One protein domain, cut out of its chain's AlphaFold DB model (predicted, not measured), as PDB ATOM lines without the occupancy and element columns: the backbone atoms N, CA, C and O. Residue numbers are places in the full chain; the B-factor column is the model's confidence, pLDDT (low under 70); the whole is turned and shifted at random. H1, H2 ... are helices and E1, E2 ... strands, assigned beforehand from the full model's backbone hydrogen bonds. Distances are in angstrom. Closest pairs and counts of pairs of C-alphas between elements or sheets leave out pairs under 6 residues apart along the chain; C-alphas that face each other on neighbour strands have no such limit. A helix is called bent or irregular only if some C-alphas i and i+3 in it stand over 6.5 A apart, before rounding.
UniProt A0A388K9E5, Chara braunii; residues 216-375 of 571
ATOM      1  N   TYR A 216      23.311  31.930   9.176       93.75
ATOM      2  CA  TYR A 216      22.122  31.153   8.860       93.75
ATOM      3  C   TYR A 216      20.885  32.044   8.894       93.75
ATOM      4  O   TYR A 216      20.796  32.974   9.695       93.75
ATOM      5  N   ILE A 217      19.904  31.732   8.053       95.50
ATOM      6  CA  ILE A 217      18.594  32.376   8.066       95.50
ATOM      7  C   ILE A 217      17.494  31.320   8.133       95.50
ATOM      8  O   ILE A 217      17.455  30.399   7.323       95.50
ATOM      9  N   LEU A 218      16.588  31.469   9.094       95.50
ATOM     10  CA  LEU A 218      15.379  30.674   9.244       95.50
ATOM     11  C   LEU A 218      14.163  31.583   9.080       95.50
ATOM     12  O   LEU A 218      14.059  32.647   9.693       95.50
ATOM     13  N   VAL A 219      13.219  31.148   8.255       95.19
ATOM     14  CA  VAL A 219      11.967  31.865   8.021       95.19
ATOM     15  C   VAL A 219      10.783  31.033   8.499       95.19
ATOM     16  O   VAL A 219      10.739  29.819   8.290       95.19
ATOM     17  N   SER A 220       9.816  31.700   9.122       93.31
ATOM     18  CA  SER A 220       8.509  31.126   9.444       93.31
ATOM     19  C   SER A 220       7.500  31.540   8.375       93.31
ATOM     20  O   SER A 220       7.156  32.717   8.250       93.31
ATOM     21  N   CYS A 221       7.052  30.589   7.564       91.81
ATOM     22  CA  CYS A 221       6.116  30.807   6.472       91.81
ATOM     23  C   CYS A 221       4.678  30.663   6.978       91.81
ATOM     24  O   CYS A 221       4.204  29.562   7.251       91.81
ATOM     25  N   ASN A 222       3.961  31.779   7.060       86.31
ATOM     26  CA  ASN A 222       2.575  31.831   7.513       86.31
ATOM     27  C   ASN A 222       1.587  32.024   6.353       86.31
ATOM     28  O   ASN A 222       1.962  32.385   5.235       86.31
ATOM     29  N   GLY A 223       0.299  31.826   6.643       80.69
ATOM     30  CA  GLY A 223      -0.774  31.979   5.663       80.69
ATOM     31  C   GLY A 223      -1.191  30.662   5.014       80.69
ATOM     32  O   GLY A 223      -0.939  29.588   5.554       80.69
ATOM     33  N   GLY A 224      -1.934  30.728   3.908       78.06
ATOM     34  CA  GLY A 224      -2.336  29.528   3.158       78.06
ATOM     35  C   GLY A 224      -1.169  28.937   2.360       78.06
ATOM     36  O   GLY A 224      -0.189  29.630   2.098       78.06
ATOM     37  N   LEU A 225      -1.292  27.694   1.892       79.25
ATOM     38  CA  LEU A 225      -0.227  26.987   1.164       79.25
ATOM     39  C   LEU A 225       0.408  27.796   0.015       79.25
ATOM     40  O   LEU A 225       1.625  27.820  -0.127       79.25
ATOM     41  N   ASN A 226      -0.388  28.496  -0.799       79.56
ATOM     42  CA  ASN A 226       0.147  29.330  -1.887       79.56
ATOM     43  C   ASN A 226       0.967  30.530  -1.380       79.56
ATOM     44  O   ASN A 226       1.920  30.950  -2.039       79.56
ATOM     45  N   GLN A 227       0.602  31.077  -0.218       81.12
ATOM     46  CA  GLN A 227       1.343  32.155   0.442       81.12
ATOM     47  C   GLN A 227       2.636  31.607   1.045       81.12
ATOM     48  O   GLN A 227       3.694  32.191   0.828       81.12
ATOM     49  N   GLN A 228       2.574  30.444   1.702       87.00
ATOM     50  CA  GLN A 228       3.750  29.735   2.206       87.00
ATOM     51  C   GLN A 228       4.719  29.375   1.072       87.00
ATOM     52  O   GLN A 228       5.916  29.618   1.182       87.00
ATOM     53  N   ARG A 229       4.213  28.896  -0.070       88.00
ATOM     54  CA  ARG A 229       5.017  28.635  -1.271       88.00
ATOM     55  C   ARG A 229       5.749  29.893  -1.743       88.00
ATOM     56  O   ARG A 229       6.955  29.856  -1.961       88.00
ATOM     57  N   ALA A 230       5.042  31.018  -1.864       86.44
ATOM     58  CA  ALA A 230       5.652  32.291  -2.252       86.44
ATOM     59  C   ALA A 230       6.684  32.790  -1.223       86.44
ATOM     60  O   ALA A 230       7.709  33.359  -1.600       86.44
ATOM     61  N   ALA A 231       6.431  32.562   0.065       91.44
ATOM     62  CA  ALA A 231       7.353  32.876   1.147       91.44
ATOM     63  C   ALA A 231       8.654  32.070   1.055       91.44
ATOM     64  O   ALA A 231       9.725  32.672   1.075       91.44
ATOM     65  N   ILE A 232       8.573  30.747   0.875       94.69
ATOM     66  CA  ILE A 232       9.735  29.860   0.681       94.69
ATOM     67  C   ILE A 232      10.579  30.341  -0.500       94.69
ATOM     68  O   ILE A 232      11.793  30.495  -0.384       94.69
ATOM     69  N   VAL A 233       9.927  30.630  -1.629       93.25
ATOM     70  CA  VAL A 233      10.597  31.131  -2.833       93.25
ATOM     71  C   VAL A 233      11.337  32.436  -2.537       93.25
ATOM     72  O   VAL A 233      12.516  32.567  -2.843       93.25
ATOM     73  N   ASN A 234      10.675  33.402  -1.900       94.31
ATOM     74  CA  ASN A 234      11.304  34.672  -1.539       94.31
ATOM     75  C   ASN A 234      12.427  34.513  -0.504       94.31
ATOM     76  O   ASN A 234      13.371  35.297  -0.520       94.31
ATOM     77  N   ALA A 235      12.350  33.516   0.378       95.94
ATOM     78  CA  ALA A 235      13.385  33.246   1.367       95.94
ATOM     79  C   ALA A 235      14.684  32.768   0.714       95.94
ATOM     80  O   ALA A 235      15.752  33.205   1.130       95.94
ATOM     81  N   VAL A 236      14.600  31.965  -0.353       95.62
ATOM     82  CA  VAL A 236      15.764  31.594  -1.179       95.62
ATOM     83  C   VAL A 236      16.451  32.836  -1.744       95.62
ATOM     84  O   VAL A 236      17.664  32.982  -1.615       95.62
ATOM     85  N   LEU A 237      15.672  33.761  -2.309       94.81
ATOM     86  CA  LEU A 237      16.200  35.006  -2.866       94.81
ATOM     87  C   LEU A 237      16.868  35.876  -1.798       94.81
ATOM     88  O   LEU A 237      17.942  36.420  -2.028       94.81
ATOM     89  N   VAL A 238      16.237  36.013  -0.628       95.44
ATOM     90  CA  VAL A 238      16.787  36.798   0.485       95.44
ATOM     91  C   VAL A 238      18.049  36.151   1.050       95.44
ATOM     92  O   VAL A 238      19.010  36.866   1.317       95.44
ATOM     93  N   ALA A 239      18.082  34.825   1.201       95.25
ATOM     94  CA  ALA A 239      19.258  34.101   1.674       95.25
ATOM     95  C   ALA A 239      20.444  34.264   0.717       95.25
ATOM     96  O   ALA A 239      21.537  34.601   1.171       95.25
ATOM     97  N   LEU A 240      20.205  34.123  -0.593       93.88
ATOM     98  CA  LEU A 240      21.211  34.393  -1.620       93.88
ATOM     99  C   LEU A 240      21.691  35.844  -1.553       93.88
ATOM    100  O   LEU A 240      22.884  36.086  -1.441       93.88
ATOM    101  N   HIS A 241      20.771  36.813  -1.549       93.38
ATOM    102  CA  HIS A 241      21.122  38.235  -1.490       93.38
ATOM    103  C   HIS A 241      21.942  38.587  -0.244       93.38
ATOM    104  O   HIS A 241      22.806  39.461  -0.301       93.38
ATOM    105  N   LEU A 242      21.670  37.927   0.887       93.31
ATOM    106  CA  LEU A 242      22.362  38.130   2.158       93.31
ATOM    107  C   LEU A 242      23.649  37.306   2.313       93.31
ATOM    108  O   LEU A 242      24.359  37.547   3.288       93.31
ATOM    109  N   ASN A 243      23.980  36.414   1.373       92.19
ATOM    110  CA  ASN A 243      25.085  35.449   1.462       92.19
ATOM    111  C   ASN A 243      24.977  34.508   2.679       92.19
ATOM    112  O   ASN A 243      25.976  34.146   3.303       92.19
ATOM    113  N   MET A 244      23.751  34.118   3.035       93.12
ATOM    114  CA  MET A 244      23.448  33.279   4.197       93.12
ATOM    115  C   MET A 244      23.028  31.869   3.801       93.12
ATOM    116  O   MET A 244      22.421  31.640   2.756       93.12
ATOM    117  N   THR A 245      23.284  30.917   4.697       93.81
ATOM    118  CA  THR A 245      22.745  29.560   4.581       93.81
ATOM    119  C   THR A 245      21.269  29.563   4.958       93.81
ATOM    120  O   THR A 245      20.917  29.898   6.088       93.81
ATOM    121  N   LEU A 246      20.396  29.173   4.033       96.00
ATOM    122  CA  LEU A 246      18.974  29.025   4.316       96.00
ATOM    123  C   LEU A 246      18.743  27.743   5.121       96.00
ATOM    124  O   LEU A 246      19.059  26.641   4.672       96.00
ATOM    125  N   LEU A 247      18.163  27.877   6.305       95.94
ATOM    126  CA  LEU A 247      17.600  26.741   7.018       95.94
ATOM    127  C   LEU A 247      16.249  26.373   6.401       95.94
ATOM    128  O   LEU A 247      15.517  27.255   5.946       95.94
ATOM    129  N   VAL A 248      15.923  25.076   6.374       96.38
ATOM    130  CA  VAL A 248      14.648  24.585   5.828       96.38
ATOM    131  C   VAL A 248      13.486  25.380   6.444       96.38
ATOM    132  O   VAL A 248      13.324  25.350   7.666       96.38
ATOM    133  N   PRO A 249      12.687  26.096   5.626       95.44
ATOM    134  CA  PRO A 249      11.609  26.941   6.123       95.44
ATOM    135  C   PRO A 249      10.623  26.192   7.020       95.44
ATOM    136  O   PRO A 249      10.208  25.071   6.714       95.44
ATOM    137  N   TYR A 250      10.208  26.844   8.104       92.56
ATOM    138  CA  TYR A 250       9.156  26.341   8.983       92.56
ATOM    139  C   TYR A 250       7.787  26.743   8.424       92.56
ATOM    140  O   TYR A 250       7.571  27.907   8.086       92.56
ATOM    141  N   LEU A 251       6.863  25.787   8.308       90.50
ATOM    142  CA  LEU A 251       5.493  26.048   7.871       90.50
ATOM    143  C   LEU A 251       4.629  26.283   9.104       90.50
ATOM    144  O   LEU A 251       4.387  25.364   9.879       90.50
ATOM    145  N   GLN A 252       4.168  27.516   9.293       85.75
ATOM    146  CA  GLN A 252       3.320  27.839  10.431       85.75
ATOM    147  C   GLN A 252       1.917  27.266  10.219       85.75
ATOM    148  O   GLN A 252       1.311  27.451   9.156       85.75
ATOM    149  N   ARG A 253       1.374  26.646  11.270       82.94
ATOM    150  CA  ARG A 253      -0.012  26.176  11.307       82.94
ATOM    151  C   ARG A 253      -0.979  27.325  11.015       82.94
ATOM    152  O   ARG A 253      -0.944  28.376  11.658       82.94
ATOM    153  N   ASN A 254      -1.844  27.132  10.024       71.56
ATOM    154  CA  ASN A 254      -2.845  28.123   9.645       71.56
ATOM    155  C   ASN A 254      -4.107  27.976  10.519       71.56
ATOM    156  O   ASN A 254      -4.603  26.858  10.621       71.56
ATOM    157  N   PRO A 255      -4.673  29.058  11.086       68.94
ATOM    158  CA  PRO A 255      -5.847  28.966  11.959       68.94
ATOM    159  C   PRO A 255      -7.138  28.540  11.238       68.94
ATOM    160  O   PRO A 255      -8.001  27.947  11.865       68.94
ATOM    161  N   VAL A 256      -7.269  28.804   9.932       65.25
ATOM    162  CA  VAL A 256      -8.462  28.449   9.137       65.25
ATOM    163  C   VAL A 256      -8.444  26.973   8.741       65.25
ATOM    164  O   VAL A 256      -9.459  26.292   8.803       65.25
ATOM    165  N   TRP A 257      -7.279  26.462   8.333       67.19
ATOM    166  CA  TRP A 257      -7.139  25.088   7.826       67.19
ATOM    167  C   TRP A 257      -6.639  24.098   8.888       67.19
ATOM    168  O   TRP A 257      -6.655  22.899   8.641       67.19
ATOM    169  N   ASN A 258      -6.156  24.596  10.032       74.00
ATOM    170  CA  ASN A 258      -5.582  23.844  11.155       74.00
ATOM    171  C   ASN A 258      -4.611  22.722  10.739       74.00
ATOM    172  O   ASN A 258      -4.660  21.603  11.242       74.00
ATOM    173  N   ASP A 259      -3.733  23.021   9.786       72.69
ATOM    174  CA  ASP A 259      -2.824  22.037   9.209       72.69
ATOM    175  C   ASP A 259      -1.437  22.101   9.859       72.69
ATOM    176  O   ASP A 259      -0.825  23.171   9.900       72.69
ATOM    177  N   ALA A 260      -0.955  20.956  10.342       80.19
ATOM    178  CA  ALA A 260       0.336  20.788  11.004       80.19
ATOM    179  C   ALA A 260       1.440  20.227  10.087       80.19
ATOM    180  O   ALA A 260       2.530  19.931  10.567       80.19
ATOM    181  N   SER A 261       1.161  20.057   8.791       84.31
ATOM    182  CA  SER A 261       2.099  19.455   7.843       84.31
ATOM    183  C   SER A 261       3.411  20.235   7.788       84.31
ATOM    184  O   SER A 261       3.445  21.457   7.620       84.31
ATOM    185  N   THR A 262       4.506  19.500   7.865       88.38
ATOM    186  CA  THR A 262       5.868  20.006   7.769       88.38
ATOM    187  C   THR A 262       6.295  20.197   6.311       88.38
ATOM    188  O   THR A 262       5.659  19.718   5.369       88.38
ATOM    189  N   PHE A 263       7.425  20.882   6.104       91.62
ATOM    190  CA  PHE A 263       7.991  21.085   4.768       91.62
ATOM    191  C   PHE A 263       8.166  19.768   3.999       91.62
ATOM    192  O   PHE A 263       7.768  19.699   2.841       91.62
ATOM    193  N   GLY A 264       8.736  18.737   4.633       90.44
ATOM    194  CA  GLY A 264       9.076  17.466   3.984       90.44
ATOM    195  C   GLY A 264       7.873  16.581   3.648       90.44
ATOM    196  O   GLY A 264       7.980  15.726   2.780       90.44
ATOM    197  N   GLU A 265       6.723  16.802   4.285       87.31
ATOM    198  CA  GLU A 265       5.480  16.087   3.963       87.31
ATOM    199  C   GLU A 265       4.789  16.663   2.719       87.31
ATOM    200  O   GLU A 265       4.022  15.976   2.044       87.31
ATOM    201  N   ILE A 266       5.071  17.930   2.402       86.69
ATOM    202  CA  ILE A 266       4.468  18.660   1.285       86.69
ATOM    203  C   ILE A 266       5.425  18.727   0.096       86.69
ATOM    204  O   ILE A 266       5.041  18.423  -1.036       86.69
ATOM    205  N   PHE A 267       6.665  19.147   0.334       90.62
ATOM    206  CA  PHE A 267       7.671  19.427  -0.682       90.62
ATOM    207  C   PHE A 267       8.808  18.410  -0.635       90.62
ATOM    208  O   PHE A 267       9.269  18.012   0.432       90.62
ATOM    209  N   ASN A 268       9.303  18.028  -1.811       93.94
ATOM    210  CA  ASN A 268      10.451  17.137  -1.933       93.94
ATOM    211  C   ASN A 268      11.730  17.883  -1.501       93.94
ATOM    212  O   ASN A 268      12.301  18.660  -2.273       93.94
ATOM    213  N   LEU A 269      12.152  17.664  -0.251       94.75
ATOM    214  CA  LEU A 269      13.289  18.352   0.364       94.75
ATOM    215  C   LEU A 269      14.604  18.094  -0.382       94.75
ATOM    216  O   LEU A 269      15.333  19.041  -0.675       94.75
ATOM    217  N   ASP A 270      14.879  16.849  -0.761       95.31
ATOM    218  CA  ASP A 270      16.120  16.495  -1.457       95.31
ATOM    219  C   ASP A 270      16.199  17.132  -2.838       95.31
ATOM    220  O   ASP A 270      17.262  17.573  -3.276       95.31
ATOM    221  N   LYS A 271      15.076  17.196  -3.557       94.31
ATOM    222  CA  LYS A 271      15.007  17.904  -4.835       94.31
ATOM    223  C   LYS A 271      15.199  19.402  -4.644       94.31
ATOM    224  O   LYS A 271      15.932  20.003  -5.425       94.31
ATOM    225  N   PHE A 272      14.599  19.988  -3.610       95.88
ATOM    226  CA  PHE A 272      14.754  21.406  -3.296       95.88
ATOM    227  C   PHE A 272      16.217  21.772  -3.001       95.88
ATOM    228  O   PHE A 272      16.735  22.715  -3.596       95.88
ATOM    229  N   ILE A 273      16.905  20.983  -2.167       94.38
ATOM    230  CA  ILE A 273      18.329  21.175  -1.849       94.38
ATOM    231  C   ILE A 273      19.201  20.959  -3.091       94.38
ATOM    232  O   ILE A 273      20.025  21.812  -3.417       94.38
ATOM    233  N   ARG A 274      19.019  19.844  -3.814       93.75
ATOM    234  CA  ARG A 274      19.844  19.520  -4.992       93.75
ATOM    235  C   ARG A 274      19.681  20.533  -6.120       93.75
ATOM    236  O   ARG A 274      20.680  20.914  -6.714       93.75
ATOM    237  N   SER A 275      18.457  20.995  -6.386       91.31
ATOM    238  CA  SER A 275      18.179  21.951  -7.473       91.31
ATOM    239  C   SER A 275      18.762  23.340  -7.212       91.31
ATOM    240  O   SER A 275      18.895  24.119  -8.143       91.31
ATOM    241  N   LEU A 276      19.066  23.671  -5.955       91.56
ATOM    242  CA  LEU A 276      19.636  24.963  -5.560       91.56
ATOM    243  C   LEU A 276      21.108  24.860  -5.150       91.56
ATOM    244  O   LEU A 276      21.698  25.851  -4.710       91.56
ATOM    245  N   ARG A 277      21.714  23.679  -5.318       87.88
ATOM    246  CA  ARG A 277      23.143  23.464  -5.107       87.88
ATOM    247  C   ARG A 277      23.926  24.370  -6.059       87.88
ATOM    248  O   ARG A 277      23.640  24.409  -7.246       87.88
ATOM    249  N   GLY A 278      24.898  25.104  -5.525       83.12
ATOM    250  CA  GLY A 278      25.669  26.102  -6.280       83.12
ATOM    251  C   GLY A 278      25.053  27.504  -6.272       83.12
ATOM    252  O   GLY A 278      25.791  28.476  -6.336       83.12
ATOM    253  N   THR A 279      23.735  27.630  -6.082       86.88
ATOM    254  CA  THR A 279      23.059  28.933  -5.970       86.88
ATOM    255  C   THR A 279      22.922  29.381  -4.517       86.88
ATOM    256  O   THR A 279      23.395  30.446  -4.150       86.88
ATOM    257  N   VAL A 280      22.279  28.583  -3.661       90.81
ATOM    258  CA  VAL A 280      22.104  28.902  -2.236       90.81
ATOM    259  C   VAL A 280      22.348  27.657  -1.394       90.81
ATOM    260  O   VAL A 280      21.873  26.565  -1.707       90.81
ATOM    261  N   ARG A 281      23.087  27.802  -0.293       91.62
ATOM    262  CA  ARG A 281      23.311  26.686   0.629       91.62
ATOM    263  C   ARG A 281      22.070  26.491   1.490       91.62
ATOM    264  O   ARG A 281      21.659  27.417   2.185       91.62
ATOM    265  N   ILE A 282      21.509  25.285   1.466       93.94
ATOM    266  CA  ILE A 282      20.322  24.926   2.246       93.94
ATOM    267  C   ILE A 282      20.684  23.811   3.226       93.94
ATOM    268  O   ILE A 282      21.312  22.830   2.830       93.94
ATOM    269  N   LYS A 283      20.303  23.959   4.499       92.25
ATOM    270  CA  LYS A 283      20.502  22.937   5.540       92.25
ATOM    271  C   LYS A 283      19.235  22.722   6.362       92.25
ATOM    272  O   LYS A 283      18.462  23.646   6.578       92.25
ATOM    273  N   SER A 284      19.034  21.506   6.857       89.56
ATOM    274  CA  SER A 284      17.931  21.172   7.770       89.56
ATOM    275  C   SER A 284      18.113  21.755   9.171       89.56
ATOM    276  O   SER A 284      17.133  22.121   9.809       89.56
ATOM    277  N   HIS A 285      19.358  21.841   9.636       85.38
ATOM    278  CA  HIS A 285      19.723  22.304  10.972       85.38
ATOM    279  C   HIS A 285      21.071  23.035  10.936       85.38
ATOM    280  O   HIS A 285      21.858  22.896   9.991       85.38
ATOM    281  N   VAL A 286      21.338  23.814  11.984       84.56
ATOM    282  CA  VAL A 286      22.671  24.370  12.241       84.56
ATOM    283  C   VAL A 286      23.587  23.217  12.683       84.56
ATOM    284  O   VAL A 286      23.144  22.387  13.474       84.56
ATOM    285  N   PRO A 287      24.828  23.096  12.171       79.88
ATOM    286  CA  PRO A 287      25.721  21.992  12.529       79.88
ATOM    287  C   PRO A 287      25.927  21.857  14.046       79.88
ATOM    288  O   PRO A 287      26.256  22.839  14.700       79.88
ATOM    289  N   ALA A 288      25.816  20.634  14.579       65.69
ATOM    290  CA  ALA A 288      25.868  20.348  16.020       65.69
ATOM    291  C   ALA A 288      27.198  20.706  16.713       65.69
ATOM    292  O   ALA A 288      27.236  20.852  17.927       65.69
ATOM    293  N   LYS A 289      28.290  20.865  15.950       61.69
ATOM    294  CA  LYS A 289      29.594  21.316  16.472       61.69
ATOM    295  C   LYS A 289      29.647  22.825  16.757       61.69
ATOM    296  O   LYS A 289      30.663  23.312  17.239       61.69
ATOM    297  N   ALA A 290      28.595  23.570  16.425       57.91
ATOM    298  CA  ALA A 290      28.476  24.977  16.771       57.91
ATOM    299  C   ALA A 290      28.191  25.144  18.271       57.91
ATOM    300  O   ALA A 290      27.358  24.427  18.824       57.91
ATOM    301  N   LEU A 291      28.816  26.137  18.914       60.19
ATOM    302  CA  LEU A 291      28.295  26.670  20.177       60.19
ATOM    303  C   LEU A 291      26.841  27.133  20.004       60.19
ATOM    304  O   LEU A 291      26.392  27.361  18.878       60.19
ATOM    305  N   ILE A 292      26.136  27.319  21.130       67.25
ATOM    306  CA  ILE A 292      24.795  27.921  21.185       67.25
ATOM    307  C   ILE A 292      24.755  29.115  20.210       67.25
ATOM    308  O   ILE A 292      25.484  30.095  20.416       67.25
ATOM    309  N   PRO A 293      23.983  29.027  19.111       73.75
ATOM    310  CA  PRO A 293      23.997  30.058  18.089       73.75
ATOM    311  C   PRO A 293      23.429  31.358  18.655       73.75
ATOM    312  O   PRO A 293      22.443  31.343  19.392       73.75
ATOM    313  N   GLU A 294      23.999  32.502  18.270       83.19
ATOM    314  CA  GLU A 294      23.371  33.783  18.597       83.19
ATOM    315  C   GLU A 294      22.171  33.979  17.672       83.19
ATOM    316  O   GLU A 294      22.323  34.065  16.446       83.19
ATOM    317  N   VAL A 295      20.976  34.031  18.262       88.31
ATOM    318  CA  VAL A 295      19.716  34.118  17.522       88.31
ATOM    319  C   VAL A 295      19.206  35.556  17.489       88.31
ATOM    320  O   VAL A 295      18.990  36.188  18.520       88.31
ATOM    321  N   MET A 296      18.946  36.063  16.286       91.88
ATOM    322  CA  MET A 296      18.408  37.401  16.052       91.88
ATOM    323  C   MET A 296      16.995  37.316  15.486       91.88
ATOM    324  O   MET A 296      16.801  36.912  14.341       91.88
ATOM    325  N   TYR A 297      16.008  37.759  16.261       92.12
ATOM    326  CA  TYR A 297      14.608  37.744  15.845       92.12
ATOM    327  C   TYR A 297      14.196  39.032  15.121       92.12
ATOM    328  O   TYR A 297      14.463  40.144  15.581       92.12
ATOM    329  N   PHE A 298      13.485  38.866  14.006       91.62
ATOM    330  CA  PHE A 298      12.844  39.924  13.231       91.62
ATOM    331  C   PHE A 298      11.347  39.628  13.109       91.62
ATOM    332  O   PHE A 298      10.928  38.791  12.308       91.62
ATOM    333  N   THR A 299      10.536  40.336  13.897       87.50
ATOM    334  CA  THR A 299       9.079  40.125  13.973       87.50
ATOM    335  C   THR A 299       8.254  41.142  13.183       87.50
ATOM    336  O   THR A 299       7.110  40.874  12.817       87.50
ATOM    337  N   SER A 300       8.856  42.280  12.830       84.25
ATOM    338  CA  SER A 300       8.164  43.433  12.238       84.25
ATOM    339  C   SER A 300       8.727  43.823  10.870       84.25
ATOM    340  O   SER A 300       9.069  44.978  10.631       84.25
ATOM    341  N   VAL A 301       8.835  42.863   9.945       87.19
ATOM    342  CA  VAL A 301       9.227  43.165   8.556       87.19
ATOM    343  C   VAL A 301       8.029  43.760   7.800       87.19
ATOM    344  O   VAL A 301       6.981  43.105   7.733       87.19
ATOM    345  N   PRO A 302       8.131  44.963   7.200       88.00
ATOM    346  CA  PRO A 302       7.051  45.527   6.392       88.00
ATOM    347  C   PRO A 302       6.684  44.629   5.198       88.00
ATOM    348  O   PRO A 302       7.433  43.741   4.791       88.00
ATOM    349  N   ALA A 303       5.483  44.796   4.644       83.06
ATOM    350  CA  ALA A 303       5.078  44.037   3.459       83.06
ATOM    351  C   ALA A 303       5.815  44.539   2.206       83.06
ATOM    352  O   ALA A 303       5.993  45.744   2.049       83.06
ATOM    353  N   ALA A 304       6.185  43.618   1.308       83.50
ATOM    354  CA  ALA A 304       6.772  43.919  -0.001       83.50
ATOM    355  C   ALA A 304       8.018  44.835   0.023       83.50
ATOM    356  O   ALA A 304       8.166  45.706  -0.834       83.50
ATOM    357  N   VAL A 305       8.938  44.634   0.972       90.81
ATOM    358  CA  VAL A 305      10.201  45.387   1.003       90.81
ATOM    359  C   VAL A 305      11.154  44.944  -0.112       90.81
ATOM    360  O   VAL A 305      11.048  43.843  -0.652       90.81
ATOM    361  N   ASN A 306      12.099  45.808  -0.480       93.44
ATOM    362  CA  ASN A 306      13.160  45.493  -1.438       93.44
ATOM    363  C   ASN A 306      14.432  44.986  -0.727       93.44
ATOM    364  O   ASN A 306      14.535  45.004   0.500       93.44
ATOM    365  N   PHE A 307      15.434  44.573  -1.503       94.56
ATOM    366  CA  PHE A 307      16.717  44.098  -0.974       94.56
ATOM    367  C   PHE A 307      17.489  45.144  -0.147       94.56
ATOM    368  O   PHE A 307      18.188  44.784   0.799       94.56
ATOM    369  N   SER A 308      17.312  46.441  -0.426       94.38
ATOM    370  CA  SER A 308      17.921  47.520   0.370       94.38
ATOM    371  C   SER A 308      17.425  47.517   1.821       94.38
ATOM    372  O   SER A 308      18.203  47.750   2.749       94.38
ATOM    373  N   TRP A 309      16.155  47.173   2.057       95.25
ATOM    374  CA  TRP A 309      15.644  47.015   3.419       95.25
ATOM    375  C   TRP A 309      16.378  45.902   4.176       95.25
ATOM    376  O   TRP A 309      16.826  46.132   5.300       95.25
ATOM    377  N   TYR A 310      16.570  44.734   3.550       95.50
ATOM    378  CA  TYR A 310      17.296  43.612   4.157       95.50
ATOM    379  C   TYR A 310      18.757  43.963   4.453       95.50
ATOM    380  O   TYR A 310      19.262  43.609   5.517       95.50
ATOM    381  N   ASN A 311      19.416  44.730   3.580       95.19
ATOM    382  CA  ASN A 311      20.766  45.227   3.845       95.19
ATOM    383  C   ASN A 311      20.811  46.127   5.090       95.19
ATOM    384  O   ASN A 311      21.622  45.905   5.988       95.19
ATOM    385  N   ARG A 312      19.918  47.121   5.164       95.31
ATOM    386  CA  ARG A 312      19.918  48.108   6.255       95.31
ATOM    387  C   ARG A 312      19.541  47.535   7.617       95.31
ATOM    388  O   ARG A 312      20.005  48.057   8.619       95.31
ATOM    389  N   HIS A 313      18.706  46.498   7.663       94.44
ATOM    390  CA  HIS A 313      18.165  45.993   8.930       94.44
ATOM    391  C   HIS A 313      18.741  44.633   9.319       94.44
ATOM    392  O   HIS A 313      19.108  44.431  10.470       94.44
ATOM    393  N   VAL A 314      18.830  43.696   8.372       94.56
ATOM    394  CA  VAL A 314      19.281  42.329   8.660       94.56
ATOM    395  C   VAL A 314      20.799  42.239   8.574       94.56
ATOM    396  O   VAL A 314      21.444  41.910   9.567       94.56
ATOM    397  N   ARG A 315      21.386  42.595   7.424       93.69
ATOM    398  CA  ARG A 315      22.847  42.542   7.238       93.69
ATOM    399  C   ARG A 315      23.573  43.463   8.214       93.69
ATOM    400  O   ARG A 315      24.545  43.036   8.821       93.69
ATOM    401  N   ALA A 316      23.088  44.691   8.404       93.31
ATOM    402  CA  ALA A 316      23.699  45.631   9.342       93.31
ATOM    403  C   ALA A 316      23.764  45.075  10.776       93.31
ATOM    404  O   ALA A 316      24.809  45.175  11.416       93.31
ATOM    405  N   LYS A 317      22.688  44.431  11.251       92.25
ATOM    406  CA  LYS A 317      22.632  43.833  12.592       92.25
ATOM    407  C   LYS A 317      23.582  42.643  12.732       92.25
ATOM    408  O   LYS A 317      24.278  42.528  13.734       92.25
ATOM    409  N   VAL A 318      23.667  41.800  11.704       91.06
ATOM    410  CA  VAL A 318      24.612  40.671  11.678       91.06
ATOM    411  C   VAL A 318      26.058  41.165  11.666       91.06
ATOM    412  O   VAL A 318      26.868  40.696  12.458       91.06
ATOM    413  N   ASN A 319      26.372  42.176  10.854       90.62
ATOM    414  CA  ASN A 319      27.704  42.780  10.821       90.62
ATOM    415  C   ASN A 319      28.062  43.471  12.146       90.62
ATOM    416  O   ASN A 319      29.217  43.449  12.561       90.62
ATOM    417  N   GLN A 320      27.094  44.094  12.822       90.00
ATOM    418  CA  GLN A 320      27.298  44.653  14.158       90.00
ATOM    419  C   GLN A 320      27.659  43.559  15.168       90.00
ATOM    420  O   GLN A 320      28.638  43.713  15.890       90.00
ATOM    421  N   ALA A 321      26.927  42.445  15.180       87.06
ATOM    422  CA  ALA A 321      27.220  41.325  16.070       87.06
ATOM    423  C   ALA A 321      28.575  40.668  15.770       87.06
ATOM    424  O   ALA A 321      29.266  40.243  16.691       87.06
ATOM    425  N   ASN A 322      28.976  40.582  14.499       86.00
ATOM    426  CA  ASN A 322      30.290  40.046  14.131       86.00
ATOM    427  C   ASN A 322      31.423  40.943  14.648       86.00
ATOM    428  O   ASN A 322      32.317  40.441  15.315       86.00
ATOM    429  N   ARG A 323      31.318  42.268  14.468       87.06
ATOM    430  CA  ARG A 323      32.299  43.226  15.013       87.06
ATOM    431  C   ARG A 323      32.415  43.157  16.536       87.06
ATOM    432  O   ARG A 323      33.512  43.219  17.070       87.06
ATOM    433  N   LEU A 324      31.292  43.012  17.243       85.69
ATOM    434  CA  LEU A 324      31.312  42.851  18.701       85.69
ATOM    435  C   LEU A 324      32.007  41.549  19.124       85.69
ATOM    436  O   LEU A 324      32.765  41.557  20.087       85.69
ATOM    437  N   ALA A 325      31.792  40.449  18.395       81.12
ATOM    438  CA  ALA A 325      32.485  39.191  18.667       81.12
ATOM    439  C   ALA A 325      33.996  39.287  18.414       81.12
ATOM    440  O   ALA A 325      34.759  38.808  19.245       81.12
ATOM    441  N   GLU A 326      34.416  39.946  17.331       82.75
ATOM    442  CA  GLU A 326      35.833  40.208  17.042       82.75
ATOM    443  C   GLU A 326      36.487  41.008  18.177       82.75
ATOM    444  O   GLU A 326      37.530  40.610  18.689       82.75
ATOM    445  N   ILE A 327      35.838  42.081  18.651       83.75
ATOM    446  CA  ILE A 327      36.327  42.876  19.790       83.75
ATOM    447  C   ILE A 327      36.435  42.022  21.059       83.75
ATOM    448  O   ILE A 327      37.450  42.075  21.748       83.75
ATOM    449  N   HIS A 328      35.420  41.208  21.364       78.94
ATOM    450  CA  HIS A 328      35.445  40.327  22.534       78.94
ATOM    451  C   HIS A 328      36.557  39.270  22.450       78.94
ATOM    452  O   HIS A 328      37.114  38.896  23.479       78.94
ATOM    453  N   GLU A 329      36.872  38.771  21.252       76.19
ATOM    454  CA  GLU A 329      37.981  37.835  21.047       76.19
ATOM    455  C   GLU A 329      39.336  38.523  21.251       76.19
ATOM    456  O   GLU A 329      40.203  37.953  21.912       76.19
ATOM    457  N   MET A 330      39.509  39.753  20.749       75.69
ATOM    458  CA  MET A 330      40.735  40.532  20.969       75.69
ATOM    459  C   MET A 330      40.989  40.780  22.460       75.69
ATOM    460  O   MET A 330      42.101  40.548  22.918       75.69
ATOM    461  N   VAL A 331      39.958  41.168  23.222       77.75
ATOM    462  CA  VAL A 331      40.073  41.391  24.676       77.75
ATOM    463  C   VAL A 331      40.400  40.090  25.423       77.75
ATOM    464  O   VAL A 331      41.190  40.096  26.357       77.75
ATOM    465  N   LYS A 332      39.844  38.943  25.007       67.81
ATOM    466  CA  LYS A 332      40.103  37.652  25.674       67.81
ATOM    467  C   LYS A 332      41.475  37.049  25.383       67.81
ATOM    468  O   LYS A 332      41.968  36.278  26.203       67.81
ATOM    469  N   LYS A 333      42.089  37.370  24.240       60.81
ATOM    470  CA  LYS A 333      43.446  36.898  23.910       60.81
ATOM    471  C   LYS A 333      44.515  37.438  24.864       60.81
ATOM    472  O   LYS A 333      45.553  36.800  24.980       60.81
ATOM    473  N   GLU A 334      44.251  38.534  25.580       60.09
ATOM    474  CA  GLU A 334      45.133  39.016  26.653       60.09
ATOM    475  C   GLU A 334      45.061  38.163  27.933       60.09
ATOM    476  O   GLU A 334      45.970  38.241  28.753       60.09
ATOM    477  N   GLU A 335      44.045  37.303  28.104       59.47
ATOM    478  CA  GLU A 335      43.809  36.597  29.373       59.47
ATOM    479  C   GLU A 335      43.892  35.063  29.306       59.47
ATOM    480  O   GLU A 335      44.014  34.448  30.360       59.47
ATOM    481  N   THR A 336      43.820  34.396  28.143       56.25
ATOM    482  CA  THR A 336      44.139  32.949  28.006       56.25
ATOM    483  C   THR A 336      44.066  32.447  26.558       56.25
ATOM    484  O   THR A 336      43.139  32.756  25.806       56.25
ATOM    485  N   GLU A 337      45.009  31.575  26.197       49.84
ATOM    486  CA  GLU A 337      45.116  30.884  24.909       49.84
ATOM    487  C   GLU A 337      43.966  29.869  24.735       49.84
ATOM    488  O   GLU A 337      44.060  28.695  25.084       49.84
ATOM    489  N   THR A 338      42.818  30.332  24.234       55.62
ATOM    490  CA  THR A 338      41.701  29.459  23.850       55.62
ATOM    491  C   THR A 338      41.406  29.591  22.360       55.62
ATOM    492  O   THR A 338      41.283  30.689  21.823       55.62
ATOM    493  N   THR A 339      41.303  28.443  21.683       54.09
ATOM    494  CA  THR A 339      40.959  28.306  20.257       54.09
ATOM    495  C   THR A 339      39.777  29.206  19.859       54.09
ATOM    496  O   THR A 339      38.779  29.213  20.592       54.09
ATOM    497  N   PRO A 340      39.825  29.897  18.697       54.44
ATOM    498  CA  PRO A 340      38.728  30.736  18.223       54.44
ATOM    499  C   PRO A 340      37.440  29.919  18.140       54.44
ATOM    500  O   PRO A 340      37.327  28.954  17.382       54.44
ATOM    501  N   LYS A 341      36.463  30.269  18.971       57.94
ATOM    502  CA  LYS A 341      35.160  29.610  18.983       57.94
ATOM    503  C   LYS A 341      34.355  30.127  17.791       57.94
ATOM    504  O   LYS A 341      33.929  31.277  17.797       57.94
ATOM    505  N   GLU A 342      34.128  29.276  16.788       64.88
ATOM    506  CA  GLU A 342      33.271  29.566  15.626       64.88
ATOM    507  C   GLU A 342      31.829  29.888  16.066       64.88
ATOM    508  O   GLU A 342      30.972  29.008  16.223       64.88
ATOM    509  N   GLN A 343      31.548  31.168  16.300       74.00
ATOM    510  CA  GLN A 343      30.242  31.628  16.743       74.00
ATOM    511  C   GLN A 343      29.285  31.730  15.551       74.00
ATOM    512  O   GLN A 343      29.305  32.691  14.779       74.00
ATOM    513  N   LYS A 344      28.373  30.761  15.429       83.50
ATOM    514  CA  LYS A 344      27.324  30.807  14.402       83.50
ATOM    515  C   LYS A 344      26.270  31.871  14.740       83.50
ATOM    516  O   LYS A 344      25.893  32.057  15.905       83.50
ATOM    517  N   ARG A 345      25.759  32.542  13.705       88.81
ATOM    518  CA  ARG A 345      24.670  33.532  13.765       88.81
ATOM    519  C   ARG A 345      23.428  32.982  13.078       88.81
ATOM    520  O   ARG A 345      23.508  32.535  11.934       88.81
ATOM    521  N   VAL A 346      22.275  33.065  13.735       92.12
ATOM    522  CA  VAL A 346      20.993  32.628  13.168       92.12
ATOM    523  C   VAL A 346      20.022  33.801  13.141       92.12
ATOM    524  O   VAL A 346      19.586  34.302  14.171       92.12
ATOM    525  N   VAL A 347      19.645  34.231  11.942       95.06
ATOM    526  CA  VAL A 347      18.584  35.215  11.731       95.06
ATOM    527  C   VAL A 347      17.252  34.486  11.640       95.06
ATOM    528  O   VAL A 347      17.046  33.685  10.733       95.06
ATOM    529  N   VAL A 348      16.321  34.802  12.534       95.00
ATOM    530  CA  VAL A 348      14.954  34.280  12.502       95.00
ATOM    531  C   VAL A 348      14.001  35.382  12.064       95.00
ATOM    532  O   VAL A 348      13.861  36.393  12.752       95.00
ATOM    533  N   ILE A 349      13.301  35.182  10.947       94.50
ATOM    534  CA  ILE A 349      12.241  36.098  10.507       94.50
ATOM    535  C   ILE A 349      10.879  35.426  10.667       94.50
ATOM    536  O   ILE A 349      10.565  34.456   9.972       94.50
ATOM    537  N   ASN A 350      10.058  35.960  11.569       90.88
ATOM    538  CA  ASN A 350       8.759  35.389  11.905       90.88
ATOM    539  C   ASN A 350       7.722  36.489  12.194       90.88
ATOM    540  O   ASN A 350       7.860  37.166  13.211       90.88
ATOM    541  N   PRO A 351       6.674  36.672  11.369       88.44
ATOM    542  CA  PRO A 351       6.306  35.888  10.185       88.44
ATOM    543  C   PRO A 351       6.932  36.393   8.869       88.44
ATOM    544  O   PRO A 351       6.999  37.598   8.598       88.44
ATOM    545  N   PHE A 352       7.282  35.462   7.981       88.25
ATOM    546  CA  PHE A 352       7.832  35.706   6.646       88.25
ATOM    547  C   PHE A 352       6.809  35.379   5.546       88.25
ATOM    548  O   PHE A 352       6.945  34.404   4.823       88.25
ATOM    549  N   ALA A 353       5.761  36.195   5.415       80.69
ATOM    550  CA  ALA A 353       4.788  36.102   4.317       80.69
ATOM    551  C   ALA A 353       5.357  36.678   2.990       80.69
ATOM    552  O   ALA A 353       6.509  36.465   2.617       80.69
ATOM    553  N   HIS A 354       4.575  37.503   2.283       73.00
ATOM    554  CA  HIS A 354       5.000  38.299   1.122       73.00
ATOM    555  C   HIS A 354       5.891  39.495   1.522       73.00
ATOM    556  O   HIS A 354       5.554  40.659   1.290       73.00
ATOM    557  N   ARG A 355       7.014  39.225   2.197       83.88
ATOM    558  CA  ARG A 355       7.919  40.266   2.711       83.88
ATOM    559  C   ARG A 355       8.893  40.803   1.665       83.88
ATOM    560  O   ARG A 355       9.350  41.920   1.831       83.88
ATOM    561  N   LEU A 356       9.118  40.098   0.556       88.94
ATOM    562  CA  LEU A 356       9.906  40.595  -0.579       88.94
ATOM    563  C   LEU A 356       8.993  41.126  -1.699       88.94
ATOM    564  O   LEU A 356       8.004  40.482  -2.054       88.94
ATOM    565  N   SER A 357       9.340  42.283  -2.264       86.69
ATOM    566  CA  SER A 357       8.623  42.934  -3.369       86.69
ATOM    567  C   SER A 357       8.482  42.034  -4.600       86.69
ATOM    568  O   SER A 357       9.369  41.242  -4.929       86.69
ATOM    569  N   HIS A 358       7.374  42.193  -5.326       81.69
ATOM    570  CA  HIS A 358       7.162  41.540  -6.618       81.69
ATOM    571  C   HIS A 358       7.973  42.173  -7.751       81.69
ATOM    572  O   HIS A 358       8.317  41.465  -8.689       81.69
ATOM    573  N   HIS A 359       8.314  43.458  -7.649       84.19
ATOM    574  CA  HIS A 359       9.104  44.169  -8.651       84.19
ATOM    575  C   HIS A 359      10.586  43.954  -8.360       84.19
ATOM    576  O   HIS A 359      11.154  44.625  -7.497       84.19
ATOM    577  N   LEU A 360      11.185  42.976  -9.038       84.44
ATOM    578  CA  LEU A 360      12.611  42.676  -8.954       84.44
ATOM    579  C   LEU A 360      13.250  42.713 -10.350       84.44
ATOM    580  O   LEU A 360      12.548  42.456 -11.331       84.44
ATOM    581  N   PRO A 361      14.567  42.977 -10.443       86.38
ATOM    582  CA  PRO A 361      15.321  42.832 -11.687       86.38
ATOM    583  C   PRO A 361      15.201  41.428 -12.298       86.38
ATOM    584  O   PRO A 361      14.933  40.455 -11.587       86.38
ATOM    585  N   LEU A 362      15.457  41.320 -13.606       81.56
ATOM    586  CA  LEU A 362      15.226  40.103 -14.396       81.56
ATOM    587  C   LEU A 362      15.894  38.853 -13.808       81.56
ATOM    588  O   LEU A 362      15.232  37.828 -13.677       81.56
ATOM    589  N   PHE A 363      17.162  38.947 -13.395       85.19
ATOM    590  CA  PHE A 363      17.886  37.845 -12.746       85.19
ATOM    591  C   PHE A 363      17.102  37.256 -11.562       85.19
ATOM    592  O   PHE A 363      16.844  36.054 -11.488       85.19
ATOM    593  N   TRP A 364      16.635  38.118 -10.659       87.38
ATOM    594  CA  TRP A 364      15.894  37.696  -9.476       87.38
ATOM    595  C   TRP A 364      14.514  37.136  -9.819       87.38
ATOM    596  O   TRP A 364      14.037  36.230  -9.138       87.38
ATOM    597  N   GLN A 365      13.873  37.637 -10.876       85.94
ATOM    598  CA  GLN A 365      12.615  37.067 -11.358       85.94
ATOM    599  C   GLN A 365      12.827  35.678 -11.962       85.94
ATOM    600  O   GLN A 365      12.083  34.764 -11.615       85.94
ATOM    601  N   LYS A 366      13.872  35.480 -12.780       83.44
ATOM    602  CA  LYS A 366      14.266  34.156 -13.289       83.44
ATOM    603  C   LYS A 366      14.487  33.175 -12.143       83.44
ATOM    604  O   LYS A 366      13.857  32.119 -12.133       83.44
ATOM    605  N   LEU A 367      15.284  33.552 -11.138       86.50
ATOM    606  CA  LEU A 367      15.533  32.708  -9.967       86.50
ATOM    607  C   LEU A 367      14.243  32.420  -9.190       86.50
ATOM    608  O   LEU A 367      13.960  31.271  -8.863       86.50
ATOM    609  N   ARG A 368      13.409  33.436  -8.937       88.62
ATOM    610  CA  ARG A 368      12.097  33.266  -8.289       88.62
ATOM    611  C   ARG A 368      11.242  32.238  -9.027       88.62
ATOM    612  O   ARG A 368      10.614  31.393  -8.391       88.62
ATOM    613  N   CYS A 369      11.229  32.286 -10.354       84.50
ATOM    614  CA  CYS A 369      10.474  31.356 -11.181       84.50
ATOM    615  C   CYS A 369      11.090  29.955 -11.200       84.50
ATOM    616  O   CYS A 369      10.356  28.976 -11.055       84.50
ATOM    617  N   PHE A 370      12.415  29.844 -11.300       87.31
ATOM    618  CA  PHE A 370      13.135  28.576 -11.190       87.31
ATOM    619  C   PHE A 370      12.832  27.885  -9.856       87.31
ATOM    620  O   PHE A 370      12.365  26.745  -9.834       87.31
ATOM    621  N   VAL A 371      12.980  28.605  -8.740       90.50
ATOM    622  CA  VAL A 371      12.684  28.073  -7.406       90.50
ATOM    623  C   VAL A 371      11.221  27.647  -7.325       90.50
ATOM    624  O   VAL A 371      10.920  26.541  -6.882       90.50
ATOM    625  N   ASN A 372      10.301  28.494  -7.792       86.94
ATOM    626  CA  ASN A 372       8.873  28.224  -7.696       86.94
ATOM    627  C   ASN A 372       8.395  27.085  -8.603       86.94
ATOM    628  O   ASN A 372       7.413  26.454  -8.252       86.94
ATOM    629  N   PHE A 373       8.998  26.817  -9.761       80.88
ATOM    630  CA  PHE A 373       8.463  25.825 -10.708       80.88
ATOM    631  C   PHE A 373       9.329  24.582 -10.871       80.88
ATOM    632  O   PHE A 373       8.786  23.526 -11.205       80.88
ATOM    633  N   GLN A 374      10.633  24.679 -10.622       84.81
ATOM    634  CA  GLN A 374      11.588  23.593 -10.826       84.81
ATOM    635  C   GLN A 374      12.136  23.042  -9.507       84.81
ATOM    636  O   GLN A 374      12.067  21.829  -9.313       84.81
ATOM    637  N   ALA A 375      12.592  23.902  -8.586       91.38
ATOM    638  CA  ALA A 375      13.199  23.446  -7.328       91.38
ATOM    639  C   ALA A 375      12.163  23.013  -6.274       91.38
ATOM    640  O   ALA A 375      12.287  21.951  -5.670       91.38
TER     641      ALA A 375
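Overview. This is residues 216 to 375 of the 571 residues of a protein of Chara braunii (UniProt A0A388K9E5). A twisted sheet of four parallel strands has two helices, H1 and H4, along one face, and H5 crosses H1 on its side away from the sheet. H4 is long and runs past the strands, and residues 330 to 337, of which 330 to 333 belong to H4, stick out, while the small helices H2 and H3 lie off the sheet, with H3 by the end of H5. The printed part has 160 residues with five named helices and four named strands, in the order E1 H1 E2 H2 H3 E3 H4 E4 H5; the sheet's order is E2 E1 E4 E3, and the class is mixed, helices and strands. The whole is compact, with a radius of gyration of the C-alphas of 17.2 A, yet elongated, spanning 55 by 33 by 32 A.

Arrangement. In the sheet, E1, residues 216 to 221, and E4, residues 345 to 349, are inner strands, parallel at 17 degrees, with N 218 and O 347 2.8 A apart. The edge strands are E2, residues 245 to 247, with N 247 and O 217 of E1 at 2.8 A, and E3, residues 294 to 298, with N 296 and O 346 of E4 at 2.8 A. H1, residues 225 to 242, is over E2 and E1 at a height over the sheet of 7.6 A. H4, residues 307 to 333, is on the same face, over E4 and E3 at 10.1 A; these are two layers, helices on one face of a sheet. E1, H1, E2 and E3, H4, E4 are strand-helix-strand units, two parallel neighbour strands with a helix between, both with right-handed crossovers. H1 and H4 touch, closest at the C-alphas of Leu 242 and Arg 315, 6.7 A, at a steep tilt of 52 degrees, the same way. H5, residues 362 to 375, touches H1 at a steep tilt of 51 degrees, opposite ways; the closest C-alphas are those of Val 233 and Val 371, 5.9 A. H5 touches H3, residues 269 to 275, with residues 374 to 375 alone; the closest C-alphas are those of Phe 272 and Ala 375, 4.8 A. H2, residues 263 to 266, is close to but not clearly touching H3, with the C-alphas of Phe 263 and Leu 269 closest at 7.4 A. In H1 and H3 every O i to N i+4 pair is within hydrogen-bond range, in H4 20 of 23 and in H5 9 of 10; H2 is too short for such a pair.

Along the chain. E1 begins at C-alpha 216, (22.122, 31.153, 8.860), and measures 16.2 A; E4 measures 13.1 A, E3 13.3 A and E2 6.4 A. H4 measures 37.2 A, to C-alpha 333 at (43.446, 36.898, 23.910); it has a kink of 27 degrees near residue 316 and is neither bent nor irregular, but only just, with C-alphas 312 and 315 6.4 A apart. H1 measures 25.2 A, H3 9.9 A and H2 5.5 A. H5 measures 18.2 A, ends at C-alpha 375, (13.199, 23.446, -7.328), and is neither bent nor irregular, but only just: C-alphas 372 and 375 are 6.5 A apart.

Size, cuts and confidence. The two C-alphas farthest apart, those of Val 256 and Glu 334, are 57.4 A apart. The printed part has no cut; the links E2 to H2, H3 to E3, H4 to E4 and E4 to H5 are long. Mean pLDDT of the printed part is 85.1, with residues 255 to 257, 288 to 292 and 332 to 342 under 70.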